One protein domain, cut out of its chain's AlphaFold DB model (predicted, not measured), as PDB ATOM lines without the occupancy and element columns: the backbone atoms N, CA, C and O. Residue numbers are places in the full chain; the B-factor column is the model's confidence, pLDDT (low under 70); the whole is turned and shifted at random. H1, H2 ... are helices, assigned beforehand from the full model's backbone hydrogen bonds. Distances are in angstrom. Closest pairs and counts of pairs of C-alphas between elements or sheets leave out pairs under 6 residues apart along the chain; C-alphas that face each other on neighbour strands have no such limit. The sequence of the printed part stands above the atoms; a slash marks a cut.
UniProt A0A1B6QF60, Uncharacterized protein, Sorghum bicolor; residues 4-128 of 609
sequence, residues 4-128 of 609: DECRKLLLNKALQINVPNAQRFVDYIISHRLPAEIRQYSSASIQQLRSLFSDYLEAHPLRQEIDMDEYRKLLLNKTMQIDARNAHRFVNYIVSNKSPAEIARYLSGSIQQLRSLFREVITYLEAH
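Overview. This is residues 4 to 128 of the 609 residues of an uncharacterized protein of Sorghum bicolor (UniProt A0A1B6QF60). Two lobes of four helices each are set end to end, H1 to H4 in one and H5 to H8 in the other, with a loop, residues 60 to 67, running between them. In the first lobe H1 packs on H2 and H3, and H4 lies on the side toward the second lobe; there H5 and H6 form a helical hairpin, H7 packs on H5, and H8 crosses H6 and runs out to the far end. The printed part has 125 residues with eight named helices, H1 to H8 in order, and no named strand: all helix. It is only just compact, close to loose, with a radius of gyration of the C-alphas of 16.3 A, and a rod spanning 55 by 27 by 19 A.

Arrangement. H1, residues 4 to 17, touches H2, residues 22 to 32, at a steep tilt of 47 degrees, opposite ways; their closest C-alphas, of Ala 14 and Ala 22, are 5.6 A apart. With residues 6 to 10 alone H1 touches H3, residues 35 to 43, the closest C-alphas being Leu 10 and Ser 42 at 5.3 A. H4, residues 48 to 59, touches no helix but is near H1, H2 and H3. It is also close to but not clearly touching H7, residues 100 to 108: the closest C-alphas, of Ser 54 and Ser 108, are 6.3 A apart. H5, residues 68 to 80, and H6, residues 87 to 97, touch as a hairpin at 44 degrees, closest at the C-alphas of Thr 79 and Ala 87, 5.1 A. H5 touches H7 at 38 degrees, a steep tilt, the same way, with the closest C-alphas, of Leu 75 and Leu 107, at 6.6 A. H8, residues 111 to 127, only just touches H6, with 3 pairs of C-alphas within 8 A, about perpendicular at 84 degrees; the closest are Phe 90 and Val 121, 6.7 A. H1 and H8 are apart, as are H4 and H5. Every O i to N i+4 pair is within hydrogen-bond range in H1, H2, H3, H5, H6 and H7; in H4 7 of 8 are, in H8 12 of 13.

Along the chain. H1 begins at C-alpha 4, (104.965, 53.692, 7.537), and is 19.7 A long. H4 ends at C-alpha 59, (124.929, 67.341, 9.654). H5 is 18.1 A long, and H8, 24.2 A, ends at C-alpha 127, (158.114, 49.884, -1.052).

Size, cuts and confidence. The C-alphas of Ala 36 and Ala 127, 55.3 A apart, are the farthest in the domain. The printed part has no cut and no long link. Its mean pLDDT is 73.7; 41 residues are under 70, among them 56 to 69 and 118 to 128.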
ATOM      1  N   ASP A   4     104.372  55.035   7.393       83.12
ATOM      2  CA  ASP A   4     104.965  53.692   7.537       83.12
ATOM      3  C   ASP A   4     105.260  52.997   6.200       83.12
ATOM      4  O   ASP A   4     106.184  52.186   6.095       83.12
ATOM      5  N   GLU A   5     104.503  53.318   5.152       87.69
ATOM      6  CA  GLU A   5     104.765  52.852   3.789       87.69
ATOM      7  C   GLU A   5     105.994  53.571   3.204       87.69
ATOM      8  O   GLU A   5     106.904  52.924   2.678       87.69
ATOM      9  N   CYS A   6     106.094  54.891   3.423       85.94
ATOM     10  CA  CYS A   6     107.294  55.674   3.118       85.94
ATOM     11  C   CYS A   6     108.522  55.136   3.874       85.94
ATOM     12  O   CYS A   6     109.585  54.992   3.273       85.94
ATOM     13  N   ARG A   7     108.379  54.789   5.164       89.25
ATOM     14  CA  ARG A   7     109.440  54.243   6.032       89.25
ATOM     15  C   ARG A   7     110.005  52.938   5.481       89.25
ATOM     16  O   ARG A   7     111.220  52.800   5.361       89.25
ATOM     17  N   LYS A   8     109.135  52.007   5.072       87.81
ATOM     18  CA  LYS A   8     109.527  50.727   4.449       87.81
ATOM     19  C   LYS A   8     110.257  50.940   3.116       87.81
ATOM     20  O   LYS A   8     111.280  50.298   2.873       87.81
ATOM     21  N   LEU A   9     109.772  51.858   2.275       88.31
ATOM     22  CA  LEU A   9     110.403  52.199   0.992       88.31
ATOM     23  C   LEU A   9     111.768  52.881   1.166       88.31
ATOM     24  O   LEU A   9     112.730  52.495   0.498       88.31
ATOM     25  N   LEU A  10     111.874  53.849   2.080       88.12
ATOM     26  CA  LEU A  10     113.127  54.537   2.402       88.12
ATOM     27  C   LEU A  10     114.156  53.577   3.002       88.12
ATOM     28  O   LEU A  10     115.307  53.606   2.579       88.12
ATOM     29  N   LEU A  11     113.753  52.677   3.906       87.44
ATOM     30  CA  LEU A  11     114.652  51.673   4.486       87.44
ATOM     31  C   LEU A  11     115.181  50.701   3.426       87.44
ATOM     32  O   LEU A  11     116.380  50.433   3.386       87.44
ATOM     33  N   ASN A  12     114.321  50.233   2.518       85.81
ATOM     34  CA  ASN A  12     114.736  49.381   1.403       85.81
ATOM     35  C   ASN A  12     115.738  50.114   0.483       85.81
ATOM     36  O   ASN A  12     116.816  49.588   0.203       85.81
ATOM     37  N   LYS A  13     115.454  51.366   0.094       84.69
ATOM     38  CA  LYS A  13     116.375  52.180  -0.723       84.69
ATOM     39  C   LYS A  13     117.690  52.509   0.004       84.69
ATOM     40  O   LYS A  13     118.748  52.448  -0.617       84.69
ATOM     41  N   ALA A  14     117.662  52.788   1.307       82.19
ATOM     42  CA  ALA A  14     118.859  53.029   2.119       82.19
ATOM     43  C   ALA A  14     119.754  51.776   2.214       82.19
ATOM     44  O   ALA A  14     120.975  51.874   2.071       82.19
ATOM     45  N   LEU A  15     119.155  50.587   2.353       77.75
ATOM     46  CA  LEU A  15     119.876  49.310   2.294       77.75
ATOM     47  C   LEU A  15     120.483  49.055   0.901       77.75
ATOM     48  O   LEU A  15     121.646  48.668   0.819       77.75
ATOM     49  N   GLN A  16     119.768  49.355  -0.193       76.88
ATOM     50  CA  GLN A  16     120.323  49.279  -1.560       76.88
ATOM     51  C   GLN A  16     121.510  50.238  -1.784       76.88
ATOM     52  O   GLN A  16     122.411  49.948  -2.572       76.88
ATOM     53  N   ILE A  17     121.540  51.375  -1.083       72.25
ATOM     54  CA  ILE A  17     122.644  52.348  -1.123       72.25
ATOM     55  C   ILE A  17     123.832  51.912  -0.238       72.25
ATOM     56  O   ILE A  17     124.931  52.429  -0.426       72.25
ATOM     57  N   ASN A  18     123.660  50.910   0.636       69.50
ATOM     58  CA  ASN A  18     124.577  50.541   1.727       69.50
ATOM     59  C   ASN A  18     124.801  51.692   2.728       69.50
ATOM     60  O   ASN A  18     125.931  51.972   3.127       69.50
ATOM     61  N   VAL A  19     123.719  52.364   3.135       70.19
ATOM     62  CA  VAL A  19     123.752  53.388   4.190       70.19
ATOM     63  C   VAL A  19     124.114  52.740   5.545       70.19
ATOM     64  O   VAL A  19     123.321  51.923   6.029       70.19
ATOM     65  N   PRO A  20     125.251  53.086   6.191       61.47
ATOM     66  CA  PRO A  20     125.513  52.722   7.584       61.47
ATOM     67  C   PRO A  20     124.367  53.164   8.486       61.47
ATOM     68  O   PRO A  20     123.876  54.287   8.366       61.47
ATOM     69  N   ASN A  21     123.957  52.296   9.410       71.75
ATOM     70  CA  ASN A  21     122.822  52.560  10.300       71.75
ATOM     71  C   ASN A  21     121.556  53.062   9.558       71.75
ATOM     72  O   ASN A  21     120.878  53.980  10.021       71.75
ATOM     73  N   ALA A  22     121.210  52.436   8.421       78.25
ATOM     74  CA  ALA A  22     120.056  52.780   7.572       78.25
ATOM     75  C   ALA A  22     118.746  53.054   8.339       78.25
ATOM     76  O   ALA A  22     118.012  53.971   7.983       78.25
ATOM     77  N   GLN A  23     118.478  52.315   9.420       79.38
ATOM     78  CA  GLN A  23     117.331  52.553  10.303       79.38
ATOM     79  C   GLN A  23     117.349  53.969  10.914       79.38
ATOM     80  O   GLN A  23     116.362  54.692  10.827       79.38
ATOM     81  N   ARG A  24     118.497  54.396  11.456       77.94
ATOM     82  CA  ARG A  24     118.703  55.705  12.103       77.94
ATOM     83  C   ARG A  24     118.635  56.860  11.094       77.94
ATOM     84  O   ARG A  24     118.093  57.908  11.417       77.94
ATOM     85  N   PHE A  25     119.100  56.642   9.861       80.94
ATOM     86  CA  PHE A  25     118.948  57.582   8.739       80.94
ATOM     87  C   PHE A  25     117.479  57.775   8.325       80.94
ATOM     88  O   PHE A  25     117.023  58.903   8.143       80.94
ATOM     89  N   VAL A  26     116.711  56.686   8.217       86.00
ATOM     90  CA  VAL A  26     115.274  56.754   7.904       86.00
ATOM     91  C   VAL A  26     114.489  57.422   9.034       86.00
ATOM     92  O   VAL A  26     113.627  58.256   8.770       86.00
ATOM     93  N   ASP A  27     114.819  57.106  10.284       83.50
ATOM     94  CA  ASP A  27     114.157  57.684  11.454       83.50
ATOM     95  C   ASP A  27     114.542  59.167  11.661       83.50
ATOM     96  O   ASP A  27     113.701  59.959  12.090       83.50
ATOM     97  N   TYR A  28     115.748  59.586  11.243       82.31
ATOM     98  CA  TYR A  28     116.111  61.001  11.091       82.31
ATOM     99  C   TYR A  28     115.243  61.698  10.036       82.31
ATOM    100  O   TYR A  28     114.643  62.726  10.353       82.31
ATOM    101  N   ILE A  29     115.119  61.135   8.824       83.38
ATOM    102  CA  ILE A  29     114.279  61.707   7.753       83.38
ATOM    103  C   ILE A  29     112.832  61.868   8.226       83.38
ATOM    104  O   ILE A  29     112.235  62.913   7.999       83.38
ATOM    105  N   ILE A  30     112.271  60.867   8.908       85.25
ATOM    106  CA  ILE A  30     110.877  60.909   9.373       85.25
ATOM    107  C   ILE A  30     110.669  61.928  10.504       85.25
ATOM    108  O   ILE A  30     109.592  62.511  10.595       85.25
ATOM    109  N   SER A  31     111.692  62.178  11.325       81.75
ATOM    110  CA  SER A  31     111.625  63.130  12.445       81.75
ATOM    111  C   SER A  31     111.950  64.587  12.065       81.75
ATOM    112  O   SER A  31     111.569  65.490  12.801       81.75
ATOM    113  N   HIS A  32     112.652  64.834  10.948       78.75
ATOM    114  CA  HIS A  32     113.197  66.162  10.589       78.75
ATOM    115  C   HIS A  32     112.782  66.660   9.191       78.75
ATOM    116  O   HIS A  32     113.418  67.567   8.641       78.75
ATOM    117  N   ARG A  33     111.758  66.062   8.574       82.50
ATOM    118  CA  ARG A  33     111.212  66.475   7.268       82.50
ATOM    119  C   ARG A  33     109.691  66.448   7.279       82.50
ATOM    120  O   ARG A  33     109.071  65.668   7.999       82.50
ATOM    121  N   LEU A  34     109.078  67.300   6.467       86.25
ATOM    122  CA  LEU A  34     107.627  67.393   6.350       86.25
ATOM    123  C   LEU A  34     107.055  66.142   5.652       86.25
ATOM    124  O   LEU A  34     107.698  65.579   4.763       86.25
ATOM    125  N   PRO A  35     105.807  65.723   5.948       82.75
ATOM    126  CA  PRO A  35     105.186  64.553   5.311       82.75
ATOM    127  C   PRO A  35     105.131  64.599   3.772       82.75
ATOM    128  O   PRO A  35     105.087  63.551   3.127       82.75
ATOM    129  N   ALA A  36     105.152  65.794   3.171       81.81
ATOM    130  CA  ALA A  36     105.278  65.976   1.724       81.81
ATOM    131  C   ALA A  36     106.684  65.607   1.209       81.81
ATOM    132  O   ALA A  36     106.807  64.849   0.247       81.81
ATOM    133  N   GLU A  37     107.735  66.064   1.892       82.50
ATOM    134  CA  GLU A  37     109.135  65.763   1.570       82.50
ATOM    135  C   GLU A  37     109.437  64.272   1.773       82.50
ATOM    136  O   GLU A  37     110.041  63.638   0.913       82.50
ATOM    137  N   ILE A  38     108.933  63.663   2.852       85.38
ATOM    138  CA  ILE A  38     109.068  62.217   3.115       85.38
ATOM    139  C   ILE A  38     108.460  61.390   1.962       85.38
ATOM    140  O   ILE A  38     109.052  60.396   1.523       85.38
ATOM    141  N   ARG A  39     107.309  61.815   1.421       84.62
ATOM    142  CA  ARG A  39     106.679  61.209   0.230       84.62
ATOM    143  C   ARG A  39     107.490  61.446  -1.047       84.62
ATOM    144  O   ARG A  39     107.589  60.545  -1.877       84.62
ATOM    145  N   GLN A  40     108.105  62.619  -1.194       85.75
ATOM    146  CA  GLN A  40     108.997  62.929  -2.311       85.75
ATOM    147  C   GLN A  40     110.275  62.077  -2.265       85.75
ATOM    148  O   GLN A  40     110.644  61.482  -3.269       85.75
ATOM    149  N   TYR A  41     110.932  61.937  -1.114       82.88
ATOM    150  CA  TYR A  41     112.156  61.137  -0.981       82.88
ATOM    151  C   TYR A  41     111.903  59.630  -1.110       82.88
ATOM    152  O   TYR A  41     112.716  58.908  -1.690       82.88
ATOM    153  N   SER A  42     110.759  59.135  -0.627       82.94
ATOM    154  CA  SER A  42     110.371  57.732  -0.828       82.94
ATOM    155  C   SER A  42     110.038  57.421  -2.293       82.94
ATOM    156  O   SER A  42     110.330  56.307  -2.738       82.94
ATOM    157  N   SER A  43     109.549  58.383  -3.089       83.00
ATOM    158  CA  SER A  43     109.418  58.232  -4.550       83.00
ATOM    159  C   SER A  43     110.732  58.476  -5.317       83.00
ATOM    160  O   SER A  43     110.964  57.809  -6.326       83.00
ATOM    161  N   ALA A  44     111.627  59.329  -4.806       81.88
ATOM    162  CA  ALA A  44     112.856  59.787  -5.461       81.88
ATOM    163  C   ALA A  44     113.831  58.679  -5.906       81.88
ATOM    164  O   ALA A  44     113.827  57.542  -5.416       81.88
ATOM    165  N   SER A  45     114.713  59.034  -6.842       81.31
ATOM    166  CA  SER A  45     115.742  58.135  -7.366       81.31
ATOM    167  C   SER A  45     116.828  57.803  -6.333       81.31
ATOM    168  O   SER A  45     117.114  58.564  -5.407       81.31
ATOM    169  N   ILE A  46     117.512  56.678  -6.554       76.00
ATOM    170  CA  ILE A  46     118.661  56.231  -5.747       76.00
ATOM    171  C   ILE A  46     119.805  57.268  -5.753       76.00
ATOM    172  O   ILE A  46     120.563  57.345  -4.791       76.00
ATOM    173  N   GLN A  47     119.929  58.093  -6.801       73.06
ATOM    174  CA  GLN A  47     120.922  59.173  -6.850       73.06
ATOM    175  C   GLN A  47     120.527  60.378  -5.982       73.06
ATOM    176  O   GLN A  47     121.378  60.904  -5.274       73.06
ATOM    177  N   GLN A  48     119.250  60.770  -5.959       76.38
ATOM    178  CA  GLN A  48     118.766  61.860  -5.095       76.38
ATOM    179  C   GLN A  48     118.862  61.497  -3.604       76.38
ATOM    180  O   GLN A  48     119.233  62.328  -2.783       76.38
ATOM    181  N   LEU A  49     118.620  60.232  -3.248       78.00
ATOM    182  CA  LEU A  49     118.835  59.753  -1.877       78.00
ATOM    183  C   LEU A  49     120.317  59.708  -1.462       78.00
ATOM    184  O   LEU A  49     120.601  59.659  -0.267       78.00
ATOM    185  N   ARG A  50     121.267  59.745  -2.409       74.56
ATOM    186  CA  ARG A  50     122.704  59.804  -2.093       74.56
ATOM    187  C   ARG A  50     123.178  61.197  -1.687       74.56
ATOM    188  O   ARG A  50     124.049  61.254  -0.830       74.56
ATOM    189  N   SER A  51     122.622  62.288  -2.230       75.31
ATOM    190  CA  SER A  51     122.964  63.632  -1.731       75.31
ATOM    191  C   SER A  51     122.436  63.818  -0.310       75.31
ATOM    192  O   SER A  51     123.222  64.081   0.585       75.31
ATOM    193  N   LEU A  52     121.164  63.483  -0.068       72.94
ATOM    194  CA  LEU A  52     120.542  63.506   1.266       72.94
ATOM    195  C   LEU A  52     121.285  62.654   2.307       72.94
ATOM    196  O   LEU A  52     121.259  62.960   3.496       72.94
ATOM    197  N   PHE A  53     121.943  61.576   1.873       71.75
ATOM    198  CA  PHE A  53     122.811  60.781   2.735       71.75
ATOM    199  C   PHE A  53     124.145  61.483   3.047       71.75
ATOM    200  O   PHE A  53     124.576  61.436   4.198       71.75
ATOM    201  N   SER A  54     124.771  62.170   2.085       67.88
ATOM    202  CA  SER A  54     125.914  63.055   2.365       67.88
ATOM    203  C   SER A  54     125.521  64.188   3.315       67.88
ATOM    204  O   SER A  54     126.177  64.355   4.340       67.88
ATOM    205  N   ASP A  55     124.408  64.879   3.046       71.38
ATOM    206  CA  ASP A  55     123.881  65.963   3.885       71.38
ATOM    207  C   ASP A  55     123.652  65.480   5.332       71.38
ATOM    208  O   ASP A  55     123.978  66.172   6.296       71.38
ATOM    209  N   TYR A  56     123.138  64.254   5.500       68.56
ATOM    210  CA  TYR A  56     122.992  63.600   6.804       68.56
ATOM    211  C   TYR A  56     124.337  63.265   7.463       68.56
ATOM    212  O   TYR A  56     124.484  63.502   8.656       68.56
ATOM    213  N   LEU A  57     125.330  62.747   6.731       64.38
ATOM    214  CA  LEU A  57     126.664  62.481   7.293       64.38
ATOM    215  C   LEU A  57     127.412  63.762   7.700       64.38
ATOM    216  O   LEU A  57     128.220  63.721   8.630       64.38
ATOM    217  N   GLU A  58     127.168  64.875   7.011       62.88
ATOM    218  CA  GLU A  58     127.769  66.177   7.315       62.88
ATOM    219  C   GLU A  58     127.055  66.878   8.480       62.88
ATOM    220  O   GLU A  58     127.719  67.398   9.376       62.88
ATOM    221  N   ALA A  59     125.719  66.820   8.535       62.97
ATOM    222  CA  ALA A  59     124.929  67.341   9.654       62.97
ATOM    223  C   ALA A  59     125.005  66.463  10.917       62.97
ATOM    224  O   ALA A  59     124.812  66.954  12.031       62.97
ATOM    225  N   HIS A  60     125.249  65.159  10.773       60.50
ATOM    226  CA  HIS A  60     125.438  64.197  11.862       60.50
ATOM    227  C   HIS A  60     126.794  63.487  11.704       60.50
ATOM    228  O   HIS A  60     126.840  62.283  11.419       60.50
ATOM    229  N   PRO A  61     127.919  64.201  11.919       51.81
ATOM    230  CA  PRO A  61     129.233  63.577  11.921       51.81
ATOM    231  C   PRO A  61     129.247  62.480  12.987       51.81
ATOM    232  O   PRO A  61     128.857  62.710  14.133       51.81
ATOM    233  N   LEU A  62     129.689  61.284  12.594       48.59
ATOM    234  CA  LEU A  62     129.512  60.015  13.313       48.59
ATOM    235  C   LEU A  62     130.366  59.916  14.597       48.59
ATOM    236  O   LEU A  62     131.265  59.084  14.717       48.59
ATOM    237  N   ARG A  63     130.084  60.792  15.568       42.56
ATOM    238  CA  ARG A  63     130.786  60.961  16.853       42.56
ATOM    239  C   ARG A  63     130.393  59.942  17.930       42.56
ATOM    240  O   ARG A  63     130.915  60.011  19.037       42.56
ATOM    241  N   GLN A  64     129.508  58.999  17.616       46.19
ATOM    242  CA  GLN A  64     129.216  57.834  18.451       46.19
ATOM    243  C   GLN A  64     129.270  56.569  17.596       46.19
ATOM    244  O   GLN A  64     128.371  56.322  16.795       46.19
ATOM    245  N   GLU A  65     130.347  55.808  17.790       47.50
ATOM    246  CA  GLU A  65     130.427  54.350  17.630       47.50
ATOM    247  C   GLU A  65     129.657  53.745  16.442       47.50
ATOM    248  O   GLU A  65     128.810  52.868  16.604       47.50
ATOM    249  N   ILE A  66     130.040  54.127  15.217       54.59
ATOM    250  CA  ILE A  66     130.072  53.108  14.164       54.59
ATOM    251  C   ILE A  66     131.204  52.146  14.520       54.59
ATOM    252  O   ILE A  66     132.358  52.558  14.660       54.59
ATOM    253  N   ASP A  67     130.852  50.870  14.665       62.62
ATOM    254  CA  ASP A  67     131.791  49.768  14.851       62.62
ATOM    255  C   ASP A  67     132.887  49.838  13.771       62.62
ATOM    256  O   ASP A  67     132.598  49.931  12.573       62.62
ATOM    257  N   MET A  68     134.159  49.763  14.174       64.69
ATOM    258  CA  MET A  68     135.283  49.721  13.229       64.69
ATOM    259  C   MET A  68     135.136  48.565  12.234       64.69
ATOM    260  O   MET A  68     135.590  48.662  11.093       64.69
ATOM    261  N   ASP A  69     134.436  47.505  12.625       66.62
ATOM    262  CA  ASP A  69     134.111  46.375  11.777       66.62
ATOM    263  C   ASP A  69     132.952  46.679  10.789       66.62
ATOM    264  O   ASP A  69     132.891  46.048   9.734       66.62
ATOM    265  N   GLU A  70     132.046  47.633  11.052       70.44
ATOM    266  CA  GLU A  70     131.072  48.162  10.069       70.44
ATOM    267  C   GLU A  70     131.781  49.082   9.060       70.44
ATOM    268  O   GLU A  70     131.652  48.874   7.847       70.44
ATOM    269  N   TYR A  71     132.635  50.002   9.536       72.44
ATOM    270  CA  TYR A  71     133.508  50.804   8.669       72.44
ATOM    271  C   TYR A  71     134.348  49.918   7.736       72.44
ATOM    272  O   TYR A  71     134.374  50.143   6.523       72.44
ATOM    273  N   ARG A  72     134.978  48.863   8.269       76.56
ATOM    274  CA  ARG A  72     135.799  47.913   7.501       76.56
ATOM    275  C   ARG A  72     135.011  47.205   6.395       76.56
ATOM    276  O   ARG A  72     135.540  47.034   5.298       76.56
ATOM    277  N   LYS A  73     133.751  46.825   6.652       78.12
ATOM    278  CA  LYS A  73     132.858  46.174   5.670       78.12
ATOM    279  C   LYS A  73     132.455  47.132   4.545       78.12
ATOM    280  O   LYS A  73     132.526  46.759   3.373       78.12
ATOM    281  N   LEU A  74     132.091  48.371   4.881       76.50
ATOM    282  CA  LEU A  74     131.741  49.405   3.896       76.50
ATOM    283  C   LEU A  74     132.943  49.777   3.020       76.50
ATOM    284  O   LEU A  74     132.816  49.880   1.796       76.50
ATOM    285  N   LEU A  75     134.124  49.904   3.630       80.62
ATOM    286  CA  LEU A  75     135.361  50.203   2.917       80.62
ATOM    287  C   LEU A  75     135.778  49.033   2.014       80.62
ATOM    288  O   LEU A  75     136.178  49.260   0.875       80.62
ATOM    289  N   LEU A  76     135.605  47.782   2.456       80.12
ATOM    290  CA  LEU A  76     135.837  46.597   1.625       80.12
ATOM    291  C   LEU A  76     134.910  46.559   0.400       80.12
ATOM    292  O   LEU A  76     135.394  46.426  -0.720       80.12
ATOM    293  N   ASN A  77     133.603  46.774   0.578       79.19
ATOM    294  CA  ASN A  77     132.646  46.843  -0.535       79.19
ATOM    295  C   ASN A  77     133.043  47.939  -1.549       79.19
ATOM    296  O   ASN A  77     133.168  47.679  -2.749       79.19
ATOM    297  N   LYS A  78     133.339  49.152  -1.065       77.19
ATOM    298  CA  LYS A  78     133.717  50.293  -1.915       77.19
ATOM    299  C   LYS A  78     135.064  50.111  -2.632       77.19
ATOM    300  O   LYS A  78     135.268  50.685  -3.698       77.19
ATOM    301  N   THR A  79     135.975  49.315  -2.076       79.00
ATOM    302  CA  THR A  79     137.315  49.071  -2.645       79.00
ATOM    303  C   THR A  79     137.344  47.886  -3.603       79.00
ATOM    304  O   THR A  79     138.048  47.945  -4.609       79.00
ATOM    305  N   MET A  80     136.504  46.868  -3.388       75.38
ATOM    306  CA  MET A  80     136.282  45.788  -4.360       75.38
ATOM    307  C   MET A  80     135.716  46.298  -5.698       75.38
ATOM    308  O   MET A  80     135.990  45.703  -6.735       75.38
ATOM    309  N   GLN A  81     135.001  47.431  -5.696       71.25
ATOM    310  CA  GLN A  81     134.544  48.136  -6.907       71.25
ATOM    311  C   GLN A  81     135.674  48.860  -7.679       71.25
ATOM    312  O   GLN A  81     135.423  49.443  -8.734       71.25
ATOM    313  N   ILE A  82     136.909  48.856  -7.161       69.31
ATOM    314  CA  ILE A  82     138.090  49.490  -7.772       69.31
ATOM    315  C   ILE A  82     139.137  48.431  -8.122       69.31
ATOM    316  O   ILE A  82     139.585  48.380  -9.262       69.31
ATOM    317  N   ASP A  83     139.500  47.591  -7.152       66.62
ATOM    318  CA  ASP A  83     140.433  46.474  -7.308       66.62
ATOM    319  C   ASP A  83     140.106  45.387  -6.271       66.62
ATOM    320  O   ASP A  83     140.522  45.446  -5.111       66.62
ATOM    321  N   ALA A  84     139.374  44.360  -6.701       66.06
ATOM    322  CA  ALA A  84     139.015  43.217  -5.863       66.06
ATOM    323  C   ALA A  84     140.216  42.351  -5.425       66.06
ATOM    324  O   ALA A  84     140.087  41.597  -4.460       66.06
ATOM    325  N   ARG A  85     141.381  42.453  -6.083       67.00
ATOM    326  CA  ARG A  85     142.589  41.676  -5.751       67.00
ATOM    327  C   ARG A  85     143.340  42.282  -4.567       67.00
ATOM    328  O   ARG A  85     143.825  41.537  -3.717       67.00
ATOM    329  N   ASN A  86     143.417  43.614  -4.487       70.12
ATOM    330  CA  ASN A  86     144.103  44.313  -3.391       70.12
ATOM    331  C   ASN A  86     143.169  44.958  -2.353       70.12
ATOM    332  O   ASN A  86     143.674  45.419  -1.328       70.12
ATOM    333  N   ALA A  87     141.841  44.942  -2.544       75.06
ATOM    334  CA  ALA A  87     140.853  45.534  -1.630       75.06
ATOM    335  C   ALA A  87     141.147  45.268  -0.139       75.06
ATOM    336  O   ALA A  87     141.263  46.209   0.638       75.06
ATOM    337  N   HIS A  88     141.380  44.014   0.266       76.56
ATOM    338  CA  HIS A  88     141.706  43.677   1.661       76.56
ATOM    339  C   HIS A  88     143.003  44.324   2.180       76.56
ATOM    340  O   HIS A  88     143.055  44.739   3.338       76.56
ATOM    341  N   ARG A  89     144.049  44.433   1.346       74.81
ATOM    342  CA  ARG A  89     145.318  45.090   1.715       74.81
ATOM    343  C   ARG A  89     145.119  46.594   1.880       74.81
ATOM    344  O   ARG A  89     145.567  47.165   2.869       74.81
ATOM    345  N   PHE A  90     144.390  47.202   0.950       77.69
ATOM    346  CA  PHE A  90     144.070  48.626   0.948       77.69
ATOM    347  C   PHE A  90     143.151  49.025   2.120       77.69
ATOM    348  O   PHE A  90     143.407  50.019   2.796       77.69
ATOM    349  N   VAL A  91     142.146  48.199   2.443       83.00
ATOM    350  CA  VAL A  91     141.299  48.348   3.641       83.00
ATOM    351  C   VAL A  91     142.133  48.274   4.916       83.00
ATOM    352  O   VAL A  91     141.998  49.142   5.774       83.00
ATOM    353  N   ASN A  92     143.005  47.268   5.043       80.38
ATOM    354  CA  ASN A  92     143.870  47.135   6.214       80.38
ATOM    355  C   ASN A  92     144.838  48.326   6.338       80.38
ATOM    356  O   ASN A  92     145.007  48.840   7.437       80.38
ATOM    357  N   TYR A  93     145.418  48.813   5.233       79.88
ATOM    358  CA  TYR A  93     146.248  50.021   5.252       79.88
ATOM    359  C   TYR A  93     145.462  51.233   5.768       79.88
ATOM    360  O   TYR A  93     145.934  51.915   6.674       79.88
ATOM    361  N   ILE A  94     144.263  51.492   5.235       80.62
ATOM    362  CA  ILE A  94     143.450  52.649   5.635       80.62
ATOM    363  C   ILE A  94     143.052  52.570   7.110       80.62
ATOM    364  O   ILE A  94     143.218  53.551   7.828       80.62
ATOM    365  N   VAL A  95     142.577  51.408   7.569       80.62
ATOM    366  CA  VAL A  95     142.152  51.204   8.965       80.62
ATOM    367  C   VAL A  95     143.321  51.343   9.950       80.62
ATOM    368  O   VAL A  95     143.102  51.795  11.069       80.62
ATOM    369  N   SER A  96     144.551  51.013   9.540       78.06
ATOM    370  CA  SER A  96     145.746  51.156  10.387       78.06
ATOM    371  C   SER A  96     146.440  52.524  10.311       78.06
ATOM    372  O   SER A  96     147.191  52.845  11.226       78.06
ATOM    373  N   ASN A  97     146.245  53.315   9.244       74.25
ATOM    374  CA  ASN A  97     147.052  54.523   8.974       74.25
ATOM    375  C   ASN A  97     146.252  55.828   8.793       74.25
ATOM    376  O   ASN A  97     146.866  56.878   8.603       74.25
ATOM    377  N   LYS A  98     144.914  55.802   8.806       78.00
ATOM    378  CA  LYS A  98     144.062  57.000   8.665       78.00
ATOM    379  C   LYS A  98     143.055  57.066   9.818       78.00
ATOM    380  O   LYS A  98     142.563  56.041  10.286       78.00
ATOM    381  N   SER A  99     142.730  58.269  10.280       74.38
ATOM    382  CA  SER A  99     141.787  58.475  11.388       74.38
ATOM    383  C   SER A  99     140.340  58.112  11.003       74.38
ATOM    384  O   SER A  99     139.977  58.214   9.827       74.38
ATOM    385  N   PRO A 100     139.450  57.782  11.962       64.88
ATOM    386  CA  PRO A 100     138.033  57.521  11.675       64.88
ATOM    387  C   PRO A 100     137.327  58.656  10.910       64.88
ATOM    388  O   PRO A 100     136.470  58.397  10.069       64.88
ATOM    389  N   ALA A 101     137.729  59.913  11.131       65.50
ATOM    390  CA  ALA A 101     137.196  61.074  10.416       65.50
ATOM    391  C   ALA A 101     137.691  61.185   8.959       65.50
ATOM    392  O   ALA A 101     137.035  61.817   8.130       65.50
ATOM    393  N   GLU A 102     138.847  60.607   8.626       71.06
ATOM    394  CA  GLU A 102     139.321  60.455   7.243       71.06
ATOM    395  C   GLU A 102     138.675  59.237   6.582       71.06
ATOM    396  O   GLU A 102     138.204  59.340   5.453       71.06
ATOM    397  N   ILE A 103     138.555  58.119   7.306       73.94
ATOM    398  CA  ILE A 103     137.823  56.915   6.878       73.94
ATOM    399  C   ILE A 103     136.385  57.273   6.475       73.94
ATOM    400  O   ILE A 103     135.952  56.914   5.379       73.94
ATOM    401  N   ALA A 104     135.676  58.053   7.296       68.50
ATOM    402  CA  ALA A 104     134.345  58.563   6.971       68.50
ATOM    403  C   ALA A 104     134.340  59.411   5.682       68.50
ATOM    404  O   ALA A 104     133.502  59.181   4.812       68.50
ATOM    405  N   ARG A 105     135.317  60.315   5.496       71.06
ATOM    406  CA  ARG A 105     135.473  61.117   4.261       71.06
ATOM    407  C   ARG A 105     135.790  60.271   3.024       71.06
ATOM    408  O   ARG A 105     135.296  60.571   1.941       71.06
ATOM    409  N   TYR A 106     136.555  59.189   3.155       72.12
ATOM    410  CA  TYR A 106     136.765  58.235   2.062       72.12
ATOM    411  C   TYR A 106     135.492  57.423   1.754       72.12
ATOM    412  O   TYR A 106     135.279  57.022   0.606       72.12
ATOM    413  N   LEU A 107     134.603  57.215   2.731       70.50
ATOM    414  CA  LEU A 107     133.324  56.520   2.550       70.50
ATOM    415  C   LEU A 107     132.206  57.404   1.981       70.50
ATOM    416  O   LEU A 107     131.479  56.911   1.116       70.50
ATOM    417  N   SER A 108     132.119  58.686   2.341       66.56
ATOM    418  CA  SER A 108     131.209  59.647   1.693       66.56
ATOM    419  C   SER A 108     131.723  60.128   0.328       66.56
ATOM    420  O   SER A 108     130.940  60.299  -0.602       66.56
ATOM    421  N   GLY A 109     133.044  60.280   0.172       70.94
ATOM    422  CA  GLY A 109     133.680  60.824  -1.030       70.94
ATOM    423  C   GLY A 109     133.515  59.992  -2.311       70.94
ATOM    424  O   GLY A 109     133.031  58.860  -2.322       70.94
ATOM    425  N   SER A 110     133.964  60.538  -3.435       70.06
ATOM    426  CA  SER A 110     133.903  59.874  -4.741       70.06
ATOM    427  C   SER A 110     134.870  58.683  -4.862       70.06
ATOM    428  O   SER A 110     135.923  58.620  -4.222       70.06
ATOM    429  N   ILE A 111     134.566  57.761  -5.782       66.19
ATOM    430  CA  ILE A 111     135.471  56.661  -6.166       66.19
ATOM    431  C   ILE A 111     136.829  57.189  -6.678       66.19
ATOM    432  O   ILE A 111     137.850  56.527  -6.505       66.19
ATOM    433  N   GLN A 112     136.875  58.398  -7.252       66.81
ATOM    434  CA  GLN A 112     138.120  58.999  -7.746       66.81
ATOM    435  C   GLN A 112     139.030  59.488  -6.603       66.81
ATOM    436  O   GLN A 112     140.246  59.321  -6.689       66.81
ATOM    437  N   GLN A 113     138.469  60.000  -5.499       67.50
ATOM    438  CA  GLN A 113     139.249  60.308  -4.288       67.50
ATOM    439  C   GLN A 113     139.861  59.031  -3.691       67.50
ATOM    440  O   GLN A 113     141.037  59.025  -3.331       67.50
ATOM    441  N   LEU A 114     139.107  57.924  -3.683       73.00
ATOM    442  CA  LEU A 114     139.630  56.618  -3.269       73.00
ATOM    443  C   LEU A 114     140.748  56.111  -4.199       73.00
ATOM    444  O   LEU A 114     141.729  55.554  -3.719       73.00
ATOM    445  N   ARG A 115     140.629  56.324  -5.518       68.75
ATOM    446  CA  ARG A 115     141.655  55.966  -6.519       68.75
ATOM    447  C   ARG A 115     142.936  56.789  -6.413       68.75
ATOM    448  O   ARG A 115     144.005  56.247  -6.679       68.75
ATOM    449  N   SER A 116     142.845  58.058  -6.013       69.62
ATOM    450  CA  SER A 116     144.026  58.879  -5.706       69.62
ATOM    451  C   SER A 116     144.839  58.231  -4.581       69.62
ATOM    452  O   SER A 116     146.019  57.926  -4.753       69.62
ATOM    453  N   LEU A 117     144.160  57.878  -3.482       70.94
ATOM    454  CA  LEU A 117     144.764  57.154  -2.365       70.94
ATOM    455  C   LEU A 117     145.241  55.745  -2.770       70.94
ATOM    456  O   LEU A 117     146.255  55.269  -2.278       70.94
ATOM    457  N   PHE A 118     144.565  55.079  -3.710       69.19
ATOM    458  CA  PHE A 118     144.993  53.773  -4.230       69.19
ATOM    459  C   PHE A 118     146.392  53.811  -4.861       69.19
ATOM    460  O   PHE A 118     147.116  52.825  -4.774       69.19
ATOM    461  N   ARG A 119     146.814  54.953  -5.422       67.19
ATOM    462  CA  ARG A 119     148.186  55.139  -5.917       67.19
ATOM    463  C   ARG A 119     149.199  55.270  -4.774       67.19
ATOM    464  O   ARG A 119     150.196  54.559  -4.792       67.19
ATOM    465  N   GLU A 120     148.909  56.104  -3.773       69.50
ATOM    466  CA  GLU A 120     149.706  56.248  -2.536       69.50
ATOM    467  C   GLU A 120     149.942  54.882  -1.867       69.50
ATOM    468  O   GLU A 120     151.073  54.527  -1.533       69.50
ATOM    469  N   VAL A 121     148.884  54.077  -1.745       68.00
ATOM    470  CA  VAL A 121     148.946  52.770  -1.078       68.00
ATOM    471  C   VAL A 121     149.600  51.688  -1.936       68.00
ATOM    472  O   VAL A 121     150.290  50.843  -1.375       68.00
ATOM    473  N   ILE A 122     149.454  51.705  -3.268       68.50
ATOM    474  CA  ILE A 122     150.242  50.817  -4.141       68.50
ATOM    475  C   ILE A 122     151.734  51.107  -3.952       68.50
ATOM    476  O   ILE A 122     152.471  50.195  -3.594       68.50
ATOM    477  N   THR A 123     152.164  52.367  -4.067       69.38
ATOM    478  CA  THR A 123     153.579  52.733  -3.894       69.38
ATOM    479  C   THR A 123     154.104  52.385  -2.494       69.38
ATOM    480  O   THR A 123     155.227  51.904  -2.369       69.38
ATOM    481  N   TYR A 124     153.290  52.533  -1.441       67.25
ATOM    482  CA  TYR A 124     153.650  52.086  -0.090       67.25
ATOM    483  C   TYR A 124     153.788  50.554   0.022       67.25
ATOM    484  O   TYR A 124     154.739  50.064   0.628       67.25
ATOM    485  N   LEU A 125     152.868  49.780  -0.565       61.72
ATOM    486  CA  LEU A 125     152.900  48.308  -0.543       61.72
ATOM    487  C   LEU A 125     153.992  47.715  -1.452       61.72
ATOM    488  O   LEU A 125     154.444  46.597  -1.204       61.72
ATOM    489  N   GLU A 126     154.419  48.446  -2.480       65.25
ATOM    490  CA  GLU A 126     155.558  48.107  -3.342       65.25
ATOM    491  C   GLU A 126     156.902  48.467  -2.686       65.25
ATOM    492  O   GLU A 126     157.872  47.729  -2.849       65.25
ATOM    493  N   ALA A 127     156.956  49.541  -1.886       62.72
ATOM    494  CA  ALA A 127     158.114  49.884  -1.052       62.72
ATOM    495  C   ALA A 127     158.262  48.976   0.187       62.72
ATOM    496  O   ALA A 127     159.373  48.770   0.679       62.72
ATOM    497  N   HIS A 128     157.156  48.413   0.682       54.72
ATOM    498  CA  HIS A 128     157.119  47.507   1.834       54.72
ATOM    499  C   HIS A 128     156.452  46.160   1.491       54.72
ATOM    500  O   HIS A 128     155.385  45.836   2.026       54.72
TER     501      HIS A 128